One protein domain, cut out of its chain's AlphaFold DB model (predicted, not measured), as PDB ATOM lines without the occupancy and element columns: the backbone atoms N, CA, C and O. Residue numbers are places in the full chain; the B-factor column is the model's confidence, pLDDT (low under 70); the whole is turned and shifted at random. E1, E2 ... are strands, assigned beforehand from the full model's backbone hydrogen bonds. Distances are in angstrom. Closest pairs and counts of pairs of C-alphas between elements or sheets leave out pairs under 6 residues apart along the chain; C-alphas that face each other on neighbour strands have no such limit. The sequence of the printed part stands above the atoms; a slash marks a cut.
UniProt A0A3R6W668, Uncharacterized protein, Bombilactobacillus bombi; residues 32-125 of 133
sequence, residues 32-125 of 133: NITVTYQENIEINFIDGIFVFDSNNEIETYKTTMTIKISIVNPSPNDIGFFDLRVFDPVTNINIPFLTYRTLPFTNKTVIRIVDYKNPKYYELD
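This is residues 32 to 125 of the 133 residues of an uncharacterized protein of Bombilactobacillus bombi (UniProt A0A3R6W668). With little regular structure, the model has two small sheets at opposite ends of a loose, elongated body: the twisted E3-E2-E5-E6 and the two-stranded ribbon E1-E4. The loop tip, residues 88 to 93, sticks out. The printed part has 94 residues, no named helix and six strands, E1 to E6; it is all strand, both sheets antiparallel, with 26 residues in named elements. The radius of gyration of the C-alphas is 16.1 A, the spans 46 by 29 by 28 A.

E1 is residues 34 to 37, beginning at C-alpha 34 (47.531, 33.724, 80.566). E2 is 49 to 53, 13.8 A; E3 58 to 61; E4 69 to 72; E5 108 to 113, 16.2 A; E6 121 to 123, ending at C-alpha 123 (20.482, 27.708, 80.390).

E1 and E4 are antiparallel at 167 degrees, N 36 to O 70 2.9 A. E1 and E5 are apart. Hairpin E2 and E3 has N 59 to O 51 at 2.9 A; E2 and E5, N 111 to O 50 at 2.9 A; hairpin E5 and E6, N 112 to O 122 at 2.8 A.

The C-alphas farthest apart, Pro 76 and Lys 117, are 49.4 A apart. The printed part has no cut. Links E1 to E2 and E4 to E5 are long. Residues 115 to 116 are under 70 in pLDDT.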
ATOM      1  N   ASN A  32      51.490  40.134  78.540       81.75
ATOM      2  CA  ASN A  32      51.401  38.691  78.710       81.75
ATOM      3  C   ASN A  32      49.924  38.350  78.852       81.75
ATOM      4  O   ASN A  32      49.198  39.066  79.536       81.75
ATOM      5  N   ILE A  33      49.501  37.269  78.207       83.38
ATOM      6  CA  ILE A  33      48.153  36.721  78.329       83.38
ATOM      7  C   ILE A  33      48.309  35.326  78.904       83.38
ATOM      8  O   ILE A  33      49.044  34.507  78.353       83.38
ATOM      9  N   THR A  34      47.613  35.066  80.001       86.38
ATOM     10  CA  THR A  34      47.531  33.724  80.566       86.38
ATOM     11  C   THR A  34      46.224  33.111  80.101       86.38
ATOM     12  O   THR A  34      45.150  33.613  80.433       86.38
ATOM     13  N   VAL A  35      46.321  32.038  79.317       84.88
ATOM     14  CA  VAL A  35      45.167  31.268  78.848       84.88
ATOM     15  C   VAL A  35      45.179  29.920  79.544       84.88
ATOM     16  O   VAL A  35      46.164  29.188  79.452       84.88
ATOM     17  N   THR A  36      44.092  29.589  80.230       88.19
ATOM     18  CA  THR A  36      43.888  28.263  80.806       88.19
ATOM     19  C   THR A  36      42.686  27.598  80.154       88.19
ATOM     20  O   THR A  36      41.587  28.156  80.088       88.19
ATOM     21  N   TYR A  37      42.920  26.393  79.644       83.94
ATOM     22  CA  TYR A  37      41.890  25.522  79.099       83.94
ATOM     23  C   TYR A  37      41.462  24.551  80.194       83.94
ATOM     24  O   TYR A  37      42.306  24.029  80.923       83.94
ATOM     25  N   GLN A  38      40.162  24.310  80.325       81.19
ATOM     26  CA  GLN A  38      39.694  23.210  81.159       81.19
ATOM     27  C   GLN A  38      40.055  21.876  80.485       81.19
ATOM     28  O   GLN A  38      39.996  21.773  79.262       81.19
ATOM     29  N   GLU A  39      40.437  20.872  81.277       72.38
ATOM     30  CA  GLU A  39      41.086  19.645  80.783       72.38
ATOM     31  C   GLU A  39      40.236  18.807  79.817       72.38
ATOM     32  O   GLU A  39      40.786  17.971  79.109       72.38
ATOM     33  N   ASN A  40      38.924  19.050  79.723       78.00
ATOM     34  CA  ASN A  40      38.037  18.274  78.865       78.00
ATOM     35  C   ASN A  40      37.104  19.173  78.051       78.00
ATOM     36  O   ASN A  40      36.394  20.020  78.595       78.00
ATOM     37  N   ILE A  41      37.088  18.939  76.738       81.19
ATOM     38  CA  ILE A  41      36.030  19.412  75.847       81.19
ATOM     39  C   ILE A  41      34.855  18.454  76.010       81.19
ATOM     40  O   ILE A  41      34.990  17.249  75.799       81.19
ATOM     41  N   GLU A  42      33.697  18.985  76.378       84.56
ATOM     42  CA  GLU A  42      32.490  18.182  76.501       84.56
ATOM     43  C   GLU A  42      31.808  18.105  75.138       84.56
ATOM     44  O   GLU A  42      31.271  19.096  74.637       84.56
ATOM     45  N   ILE A  43      31.825  16.922  74.526       83.62
ATOM     46  CA  ILE A  43      31.001  16.650  73.351       83.62
ATOM     47  C   ILE A  43      29.566  16.502  73.846       83.62
ATOM     48  O   ILE A  43      29.261  15.622  74.652       83.62
ATOM     49  N   ASN A  44      28.689  17.387  73.388       84.50
ATOM     50  CA  ASN A  44      27.281  17.302  73.735       84.50
ATOM     51  C   ASN A  44      26.619  16.192  72.932       84.50
ATOM     52  O   ASN A  44      27.054  15.837  71.833       84.50
ATOM     53  N   PHE A  45      25.528  15.667  73.473       80.50
ATOM     54  CA  PHE A  45      24.727  14.715  72.735       80.50
ATOM     55  C   PHE A  45      24.178  15.319  71.444       80.50
ATOM     56  O   PHE A  45      24.002  16.538  71.329       80.50
ATOM     57  N   ILE A  46      23.854  14.436  70.501       84.06
ATOM     58  CA  ILE A  46      23.135  14.824  69.294       84.06
ATOM     59  C   ILE A  46      21.831  15.494  69.711       84.06
ATOM     60  O   ILE A  46      21.154  14.986  70.605       84.06
ATOM     61  N   ASP A  47      21.539  16.647  69.114       85.00
ATOM     62  CA  ASP A  47      20.344  17.452  69.387       85.00
ATOM     63  C   ASP A  47      20.209  17.934  70.850       85.00
ATOM     64  O   ASP A  47      19.158  18.401  71.282       85.00
ATOM     65  N   GLY A  48      21.298  17.865  71.625       83.19
ATOM     66  CA  GLY A  48      21.316  18.223  73.045       83.19
ATOM     67  C   GLY A  48      21.424  19.722  73.330       83.19
ATOM     68  O   GLY A  48      21.369  20.111  74.495       83.19
ATOM     69  N   ILE A  49      21.604  20.568  72.313       86.62
ATOM     70  CA  ILE A  49      21.563  22.030  72.453       86.62
ATOM     71  C   ILE A  49      20.487  22.574  71.530       86.62
ATOM     72  O   ILE A  49      20.533  22.330  70.324       86.62
ATOM     73  N   PHE A  50      19.577  23.368  72.082       87.25
ATOM     74  CA  PHE A  50      18.542  24.042  71.315       87.25
ATOM     75  C   PHE A  50      18.353  25.486  71.775       87.25
ATOM     76  O   PHE A  50      18.648  25.859  72.912       87.25
ATOM     77  N   VAL A  51      17.884  26.307  70.849       87.38
ATOM     78  CA  VAL A  51      17.558  27.717  71.027       87.38
ATOM     79  C   VAL A  51      16.060  27.833  70.896       87.38
ATOM     80  O   VAL A  51      15.496  27.268  69.962       87.38
ATOM     81  N   PHE A  52      15.434  28.589  71.787       85.25
ATOM     82  CA  PHE A  52      14.041  28.964  71.612       85.25
ATOM     83  C   PHE A  52      13.887  30.480  71.599       85.25
ATOM     84  O   PHE A  52      14.586  31.197  72.324       85.25
ATOM     85  N   ASP A  53      12.992  30.954  70.735       82.81
ATOM     86  CA  ASP A  53      12.546  32.343  70.712       82.81
ATOM     87  C   ASP A  53      11.332  32.529  71.633       82.81
ATOM     88  O   ASP A  53      10.581  31.601  71.935       82.81
ATOM     89  N   SER A  54      11.093  33.780  72.005       78.75
ATOM     90  CA  SER A  54       9.842  34.288  72.571       78.75
ATOM     91  C   SER A  54       8.575  33.896  71.788       78.75
ATOM     92  O   SER A  54       7.490  33.887  72.363       78.75
ATOM     93  N   ASN A  55       8.709  33.521  70.511       79.94
ATOM     94  CA  ASN A  55       7.627  33.036  69.651       79.94
ATOM     95  C   ASN A  55       7.417  31.507  69.694       79.94
ATOM     96  O   ASN A  55       6.659  30.978  68.885       79.94
ATOM     97  N   ASN A  56       8.073  30.785  70.614       78.00
ATOM     98  CA  ASN A  56       8.076  29.315  70.713       78.00
ATOM     99  C   ASN A  56       8.658  28.578  69.491       78.00
ATOM    100  O   ASN A  56       8.470  27.367  69.351       78.00
ATOM    101  N   GLU A  57       9.392  29.269  68.623       83.62
ATOM    102  CA  GLU A  57      10.188  28.611  67.588       83.62
ATOM    103  C   GLU A  57      11.424  27.978  68.224       83.62
ATOM    104  O   GLU A  57      12.086  28.608  69.051       83.62
ATOM    105  N   ILE A  58      11.717  26.728  67.856       84.88
ATOM    106  CA  ILE A  58      12.835  25.955  68.397       84.88
ATOM    107  C   ILE A  58      13.765  25.576  67.252       84.88
ATOM    108  O   ILE A  58      13.344  24.920  66.300       84.88
ATOM    109  N   GLU A  59      15.040  25.928  67.388       86.44
ATOM    110  CA  GLU A  59      16.101  25.389  66.543       86.44
ATOM    111  C   GLU A  59      17.084  24.567  67.357       86.44
ATOM    112  O   GLU A  59      17.535  24.973  68.429       86.44
ATOM    113  N   THR A  60      17.450  23.415  66.809       86.94
ATOM    114  CA  THR A  60      18.292  22.436  67.483       86.94
ATOM    115  C   THR A  60      19.603  22.257  66.736       86.94
ATOM    116  O   THR A  60      19.641  22.162  65.510       86.94
ATOM    117  N   TYR A  61      20.698  22.180  67.486       86.06
ATOM    118  CA  TYR A  61      22.019  21.933  66.936       86.06
ATOM    119  C   TYR A  61      22.371  20.452  66.999       86.06
ATOM    120  O   TYR A  61      22.469  19.856  68.071       86.06
ATOM    121  N   LYS A  62      22.666  19.890  65.825       85.50
ATOM    122  CA  LYS A  62      22.927  18.458  65.657       85.50
ATOM    123  C   LYS A  62      24.139  17.954  66.430       85.50
ATOM    124  O   LYS A  62      24.094  16.889  67.025       85.50
ATOM    125  N   THR A  63      25.262  18.661  66.395       85.88
ATOM    126  CA  THR A  63      26.475  18.258  67.117       85.88
ATOM    127  C   THR A  63      27.195  19.503  67.577       85.88
ATOM    128  O   THR A  63      27.472  20.398  66.781       85.88
ATOM    129  N   THR A  64      27.473  19.572  68.873       87.06
ATOM    130  CA  THR A  64      28.102  20.734  69.496       87.06
ATOM    131  C   THR A  64      29.142  20.285  70.510       87.06
ATOM    132  O   THR A  64      29.073  19.186  71.060       87.06
ATOM    133  N   MET A  65      30.107  21.160  70.763       86.88
ATOM    134  CA  MET A  65      31.135  20.968  71.775       86.88
ATOM    135  C   MET A  65      31.103  22.149  72.730       86.88
ATOM    136  O   MET A  65      31.025  23.299  72.295       86.88
ATOM    137  N   THR A  66      31.182  21.864  74.022       85.12
ATOM    138  CA  THR A  66      31.296  22.877  75.065       85.12
ATOM    139  C   THR A  66      32.737  22.909  75.549       85.12
ATOM    140  O   THR A  66      33.294  21.887  75.951       85.12
ATOM    141  N   ILE A  67      33.343  24.093  75.517       83.25
ATOM    142  CA  ILE A  67      34.689  24.335  76.031       83.25
ATOM    143  C   ILE A  67      34.658  25.517  76.990       83.25
ATOM    144  O   ILE A  67      33.993  26.522  76.736       83.25
ATOM    145  N   LYS A  68      35.412  25.406  78.083       83.44
ATOM    146  CA  LYS A  68      35.663  26.516  78.994       83.44
ATOM    147  C   LYS A  68      37.102  26.981  78.836       83.44
ATOM    148  O   LYS A  68      38.042  26.203  78.999       83.44
ATOM    149  N   ILE A  69      37.249  28.263  78.530       83.44
ATOM    150  CA  ILE A  69      38.537  28.936  78.391       83.44
ATOM    151  C   ILE A  69      38.524  30.116  79.355       83.44
ATOM    152  O   ILE A  69      37.577  30.902  79.358       83.44
ATOM    153  N   SER A  70      39.562  30.240  80.176       84.75
ATOM    154  CA  SER A  70      39.798  31.437  80.977       84.75
ATOM    155  C   SER A  70      40.972  32.197  80.386       84.75
ATOM    156  O   SER A  70      42.049  31.638  80.172       84.75
ATOM    157  N   ILE A  71      40.745  33.471  80.086       84.25
ATOM    158  CA  ILE A  71      41.739  34.362  79.498       84.25
ATOM    159  C   ILE A  71      41.918  35.508  80.473       84.25
ATOM    160  O   ILE A  71      40.992  36.277  80.720       84.25
ATOM    161  N   VAL A  72      43.114  35.606  81.038       85.00
ATOM    162  CA  VAL A  72      43.465  36.645  82.000       85.00
ATOM    163  C   VAL A  72      44.549  37.515  81.384       85.00
ATOM    164  O   VAL A  72      45.548  37.004  80.874       85.00
ATOM    165  N   ASN A  73      44.357  38.833  81.445       86.69
ATOM    166  CA  ASN A  73      45.394  39.816  81.151       86.69
ATOM    167  C   ASN A  73      46.086  40.232  82.463       86.69
ATOM    168  O   ASN A  73      45.604  41.150  83.121       86.69
ATOM    169  N   PRO A  74      47.191  39.584  82.874       81.94
ATOM    170  CA  PRO A  74      47.974  40.016  84.032       81.94
ATOM    171  C   PRO A  74      48.838  41.253  83.751       81.94
ATOM    172  O   PRO A  74      49.526  41.728  84.653       81.94
ATOM    173  N   SER A  75      48.905  41.726  82.504       80.94
ATOM    174  CA  SER A  75      49.812  42.811  82.148       80.94
ATOM    175  C   SER A  75      49.301  44.166  82.651       80.94
ATOM    176  O   SER A  75      48.093  44.369  82.749       80.94
ATOM    177  N   PRO A  76      50.203  45.121  82.945       78.81
ATOM    178  CA  PRO A  76      49.818  46.438  83.456       78.81
ATOM    179  C   PRO A  76      49.129  47.322  82.404       78.81
ATOM    180  O   PRO A  76      48.769  48.453  82.708       78.81
ATOM    181  N   ASN A  77      48.996  46.837  81.166       81.56
ATOM    182  CA  ASN A  77      48.416  47.570  80.054       81.56
ATOM    183  C   ASN A  77      47.221  46.812  79.484       81.56
ATOM    184  O   ASN A  77      47.255  45.588  79.325       81.56
ATOM    185  N   ASP A  78      46.207  47.557  79.063       79.00
ATOM    186  CA  ASP A  78      45.040  46.973  78.420       79.00
ATOM    187  C   ASP A  78      45.388  46.365  77.056       79.00
ATOM    188  O   ASP A  78      46.243  46.844  76.292       79.00
ATOM    189  N   ILE A  79      44.716  45.266  76.732       79.62
ATOM    190  CA  ILE A  79      44.765  44.651  75.409       79.62
ATOM    191  C   ILE A  79      43.618  45.254  74.608       79.62
ATOM    192  O   ILE A  79      42.458  44.999  74.906       79.62
ATOM    193  N   GLY A  80      43.951  46.062  73.598       72.50
ATOM    194  CA  GLY A  80      42.947  46.774  72.804       72.50
ATOM    195  C   GLY A  80      42.055  45.852  71.966       72.50
ATOM    196  O   GLY A  80      40.896  46.169  71.742       72.50
ATOM    197  N   PHE A  81      42.569  44.701  71.521       75.06
ATOM    198  CA  PHE A  81      41.792  43.724  70.762       75.06
ATOM    199  C   PHE A  81      42.350  42.312  70.946       75.06
ATOM    200  O   PHE A  81      43.566  42.109  70.916       75.06
ATOM    201  N   PHE A  82      41.457  41.338  71.099       75.94
ATOM    202  CA  PHE A  82      41.764  39.918  70.981       75.94
ATOM    203  C   PHE A  82      40.613  39.224  70.247       75.94
ATOM    204  O   PHE A  82      39.458  39.639  70.366       75.94
ATOM    205  N   ASP A  83      40.928  38.176  69.489       79.94
ATOM    206  CA  ASP A  83      39.932  37.347  68.813       79.94
ATOM    207  C   ASP A  83      40.216  35.872  69.079       79.94
ATOM    208  O   ASP A  83      41.372  35.468  69.233       79.94
ATOM    209  N   LEU A  84      39.154  35.076  69.149       80.81
ATOM    210  CA  LEU A  84      39.245  33.639  69.359       80.81
ATOM    211  C   LEU A  84      38.948  32.919  68.055       80.81
ATOM    212  O   LEU A  84      38.019  33.267  67.331       80.81
ATOM    213  N   ARG A  85      39.733  31.879  67.772       85.56
ATOM    214  CA  ARG A  85      39.560  31.014  66.608       85.56
ATOM    215  C   ARG A  85      39.649  29.566  67.057       85.56
ATOM    216  O   ARG A  85      40.651  29.167  67.641       85.56
ATOM    217  N   VAL A  86      38.622  28.784  66.741       85.19
ATOM    218  CA  VAL A  86      38.664  27.322  66.831       85.19
ATOM    219  C   VAL A  86      38.721  26.788  65.410       85.19
ATOM    220  O   VAL A  86      37.984  27.242  64.535       85.19
ATOM    221  N   PHE A  87      39.634  25.860  65.159       90.31
ATOM    222  CA  PHE A  87      39.808  25.244  63.853       90.31
ATOM    223  C   PHE A  87      40.313  23.812  64.014       90.31
ATOM    224  O   PHE A  87      40.944  23.480  65.018       90.31
ATOM    225  N   ASP A  88      40.026  22.974  63.027       87.81
ATOM    226  CA  ASP A  88      40.613  21.640  62.925       87.81
ATOM    227  C   ASP A  88      42.073  21.768  62.444       87.81
ATOM    228  O   ASP A  88      42.302  22.329  61.371       87.81
ATOM    229  N   PRO A  89      43.075  21.276  63.195       88.69
ATOM    230  CA  PRO A  89      44.481  21.406  62.818       88.69
ATOM    231  C   PRO A  89      44.866  20.606  61.564       88.69
ATOM    232  O   PRO A  89      45.870  20.939  60.937       88.69
ATOM    233  N   VAL A  90      44.101  19.575  61.185       94.81
ATOM    234  CA  VAL A  90      44.381  18.745  60.003       94.81
ATOM    235  C   VAL A  90      43.830  19.402  58.743       94.81
ATOM    236  O   VAL A  90      44.537  19.527  57.745       94.81
ATOM    237  N   THR A  91      42.570  19.840  58.781       93.75
ATOM    238  CA  THR A  91      41.892  20.430  57.614       93.75
ATOM    239  C   THR A  91      42.011  21.955  57.540       93.75
ATOM    240  O   THR A  91      41.715  22.545  56.503       93.75
ATOM    241  N   ASN A  92      42.446  22.609  58.623       91.12
ATOM    242  CA  ASN A  92      42.472  24.066  58.807       91.12
ATOM    243  C   ASN A  92      41.095  24.742  58.629       91.12
ATOM    244  O   ASN A  92      41.003  25.944  58.367       91.12
ATOM    245  N   ILE A  93      40.010  23.978  58.778       91.12
ATOM    246  CA  ILE A  93      38.640  24.485  58.686       91.12
ATOM    247  C   ILE A  93      38.251  25.138  60.012       91.12
ATOM    248  O   ILE A  93      38.467  24.576  61.086       91.12
ATOM    249  N   ASN A  94      37.649  26.326  59.931       88.69
ATOM    250  CA  ASN A  94      37.143  27.043  61.098       88.69
ATOM    251  C   ASN A  94      35.883  26.376  61.644       88.69
ATOM    252  O   ASN A  94      34.930  26.131  60.906       88.69
ATOM    253  N   ILE A  95      35.860  26.176  62.956       86.94
ATOM    254  CA  ILE A  95      34.673  25.743  63.682       86.94
ATOM    255  C   ILE A  95      33.998  27.010  64.226       86.94
ATOM    256  O   ILE A  95      34.620  27.740  65.005       86.94
ATOM    257  N   PRO A  96      32.765  27.329  63.796       83.69
ATOM    258  CA  PRO A  96      32.099  28.557  64.205       83.69
ATOM    259  C   PRO A  96      31.721  28.517  65.689       83.69
ATOM    260  O   PRO A  96      31.259  27.499  66.204       83.69
ATOM    261  N   PHE A  97      31.864  29.656  66.368       83.62
ATOM    262  CA  PHE A  97      31.365  29.822  67.730       83.62
ATOM    263  C   PHE A  97      29.860  30.086  67.740       83.62
ATOM    264  O   PHE A  97      29.343  30.902  66.967       83.62
ATOM    265  N   LEU A  98      29.172  29.475  68.703       81.38
ATOM    266  CA  LEU A  98      27.846  29.918  69.112       81.38
ATOM    267  C   LEU A  98      28.015  31.148  70.007       81.38
ATOM    268  O   LEU A  98      28.535  31.078  71.116       81.38
ATOM    269  N   THR A  99      27.618  32.299  69.482       81.19
ATOM    270  CA  THR A  99      27.636  33.593  70.162       81.19
ATOM    271  C   THR A  99      26.258  34.207  70.037       81.19
ATOM    272  O   THR A  99      25.497  33.863  69.132       81.19
ATOM    273  N   TYR A 100      25.957  35.212  70.853       81.06
ATOM    274  CA  TYR A 100      24.680  35.906  70.730       81.06
ATOM    275  C   TYR A 100      24.440  36.494  69.323       81.06
ATOM    276  O   TYR A 100      23.307  36.732  68.945       81.06
ATOM    277  N   ARG A 101      25.464  36.706  68.489       78.38
ATOM    278  CA  ARG A 101      25.270  37.202  67.113       78.38
ATOM    279  C   ARG A 101      25.072  36.111  66.064       78.38
ATOM    280  O   ARG A 101      24.543  36.414  65.006       78.38
ATOM    281  N   THR A 102      25.515  34.884  66.329       81.38
ATOM    282  CA  THR A 102      25.458  33.773  65.361       81.38
ATOM    283  C   THR A 102      24.231  32.882  65.536       81.38
ATOM    284  O   THR A 102      23.951  32.058  64.674       81.38
ATOM    285  N   LEU A 103      23.490  33.049  66.631       84.38
ATOM    286  CA  LEU A 103      22.241  32.328  66.879       84.38
ATOM    287  C   LEU A 103      21.072  32.934  66.072       84.38
ATOM    288  O   LEU A 103      21.012  34.164  65.976       84.38
ATOM    289  N   PRO A 104      20.116  32.112  65.609       78.94
ATOM    290  CA  PRO A 104      19.106  32.470  64.602       78.94
ATOM    291  C   PRO A 104      18.068  33.521  65.038       78.94
ATOM    292  O   PRO A 104      17.534  34.229  64.189       78.94
ATOM    293  N   PHE A 105      17.811  33.684  66.341       79.25
ATOM    294  CA  PHE A 105      16.717  34.532  66.850       79.25
ATOM    295  C   PHE A 105      17.191  35.809  67.554       79.25
ATOM    296  O   PHE A 105      18.333  35.891  67.997       79.25
ATOM    297  N   THR A 106      16.334  36.824  67.694       70.94
ATOM    298  CA  THR A 106      16.716  38.091  68.357       70.94
ATOM    299  C   THR A 106      16.560  38.006  69.879       70.94
ATOM    300  O   THR A 106      17.495  38.341  70.599       70.94
ATOM    301  N   ASN A 107      15.441  37.476  70.382       71.50
ATOM    302  CA  ASN A 107      15.228  37.201  71.805       71.50
ATOM    303  C   ASN A 107      15.393  35.709  72.052       71.50
ATOM    304  O   ASN A 107      14.530  34.922  71.699       71.50
ATOM    305  N   LYS A 108      16.528  35.313  72.617       74.81
ATOM    306  CA  LYS A 108      16.931  33.912  72.619       74.81
ATOM    307  C   LYS A 108      17.485  33.480  73.949       74.81
ATOM    308  O   LYS A 108      18.361  34.138  74.509       74.81
ATOM    309  N   THR A 109      17.034  32.309  74.350       77.62
ATOM    310  CA  THR A 109      17.618  31.535  75.430       77.62
ATOM    311  C   THR A 109      18.129  30.239  74.827       77.62
ATOM    312  O   THR A 109      17.477  29.630  73.974       77.62
ATOM    313  N   VAL A 110      19.329  29.835  75.233       80.25
ATOM    314  CA  VAL A 110      19.926  28.587  74.759       80.25
ATOM    315  C   VAL A 110      19.967  27.604  75.894       80.25
ATOM    316  O   VAL A 110      20.483  27.899  76.968       80.25
ATOM    317  N   ILE A 111      19.417  26.427  75.639       80.81
ATOM    318  CA  ILE A 111      19.318  25.359  76.614       80.81
ATOM    319  C   ILE A 111      20.203  24.204  76.176       80.81
ATOM    320  O   ILE A 111      20.228  23.803  75.012       80.81
ATOM    321  N   ARG A 112      20.898  23.643  77.158       81.31
ATOM    322  CA  ARG A 112      21.599  22.371  77.067       81.31
ATOM    323  C   ARG A 112      20.845  21.295  77.837       81.31
ATOM    324  O   ARG A 112      20.507  21.483  79.006       81.31
ATOM    325  N   ILE A 113      20.667  20.146  77.199       79.50
ATOM    326  CA  ILE A 113      20.214  18.899  77.812       79.50
ATOM    327  C   ILE A 113      21.443  18.145  78.319       79.50
ATOM    328  O   ILE A 113      22.352  17.833  77.549       79.50
ATOM    329  N   VAL A 114      21.475  17.850  79.617       71.62
ATOM    330  CA  VAL A 114      22.604  17.141  80.249       71.62
ATOM    331  C   VAL A 114      22.336  15.644  80.430       71.62
ATOM    332  O   VAL A 114      23.279  14.861  80.486       71.62
ATOM    333  N   ASP A 115      21.072  15.218  80.476       69.31
ATOM    334  CA  ASP A 115      20.692  13.804  80.599       69.31
ATOM    335  C   ASP A 115      19.372  13.546  79.858       69.31
ATOM    336  O   ASP A 115      18.373  14.194  80.145       69.31
ATOM    337  N   TYR A 116      19.347  12.605  78.912       67.56
ATOM    338  CA  TYR A 116      18.127  12.234  78.181       67.56
ATOM    339  C   TYR A 116      17.163  11.359  78.987       67.56
ATOM    340  O   TYR A 116      15.967  11.346  78.703       67.56
ATOM    341  N   LYS A 117      17.664  10.600  79.967       71.75
ATOM    342  CA  LYS A 117      16.839   9.697  80.783       71.75
ATOM    343  C   LYS A 117      16.109  10.455  81.885       71.75
ATOM    344  O   LYS A 117      14.982  10.104  82.210       71.75
ATOM    345  N   ASN A 118      16.741  11.496  82.423       75.00
ATOM    346  CA  ASN A 118      16.150  12.441  83.366       75.00
ATOM    347  C   ASN A 118      16.456  13.870  82.893       75.00
ATOM    348  O   ASN A 118      17.474  14.423  83.316       75.00
ATOM    349  N   PRO A 119      15.617  14.468  82.024       70.75
ATOM    350  CA  PRO A 119      15.916  15.736  81.371       70.75
ATOM    351  C   PRO A 119      16.208  16.845  82.378       70.75
ATOM    352  O   PRO A 119      15.313  17.413  83.003       70.75
ATOM    353  N   LYS A 120      17.501  17.151  82.518       80.69
ATOM    354  CA  LYS A 120      18.002  18.346  83.192       80.69
ATOM    355  C   LYS A 120      18.395  19.360  82.138       80.69
ATOM    356  O   LYS A 120      19.287  19.109  81.324       80.69
ATOM    357  N   TYR A 121      17.717  20.494  82.197       82.25
ATOM    358  CA  TYR A 121      17.930  21.629  81.320       82.25
ATOM    359  C   TYR A 121      18.800  22.656  82.033       82.25
ATOM    360  O   TYR A 121      18.524  23.022  83.175       82.25
ATOM    361  N   TYR A 122      19.841  23.116  81.350       83.75
ATOM    362  CA  TYR A 122      20.676  24.218  81.805       83.75
ATOM    363  C   TYR A 122      20.634  25.319  80.767       83.75
ATOM    364  O   TYR A 122      20.931  25.080  79.596       83.75
ATOM    365  N   GLU A 123      20.283  26.520  81.203       85.19
ATOM    366  CA  GLU A 123      20.482  27.708  80.390       85.19
ATOM    367  C   GLU A 123      21.986  27.961  80.252       85.19
ATOM    368  O   GLU A 123      22.725  27.999  81.240       85.19
ATOM    369  N   LEU A 124      22.447  28.066  79.010       81.75
ATOM    370  CA  LEU A 124      23.825  28.399  78.700       81.75
ATOM    371  C   LEU A 124      23.970  29.915  78.663       81.75
ATOM    372  O   LEU A 124      23.291  30.591  77.891       81.75
ATOM    373  N   ASP A 125      24.914  30.433  79.445       77.94
ATOM    374  CA  ASP A 125      25.358  31.814  79.298       77.94
ATOM    375  C   ASP A 125      26.178  31.927  78.010       77.94
ATOM    376  O   ASP A 125      27.300  31.419  77.907       77.94
TER     377      ASP A 125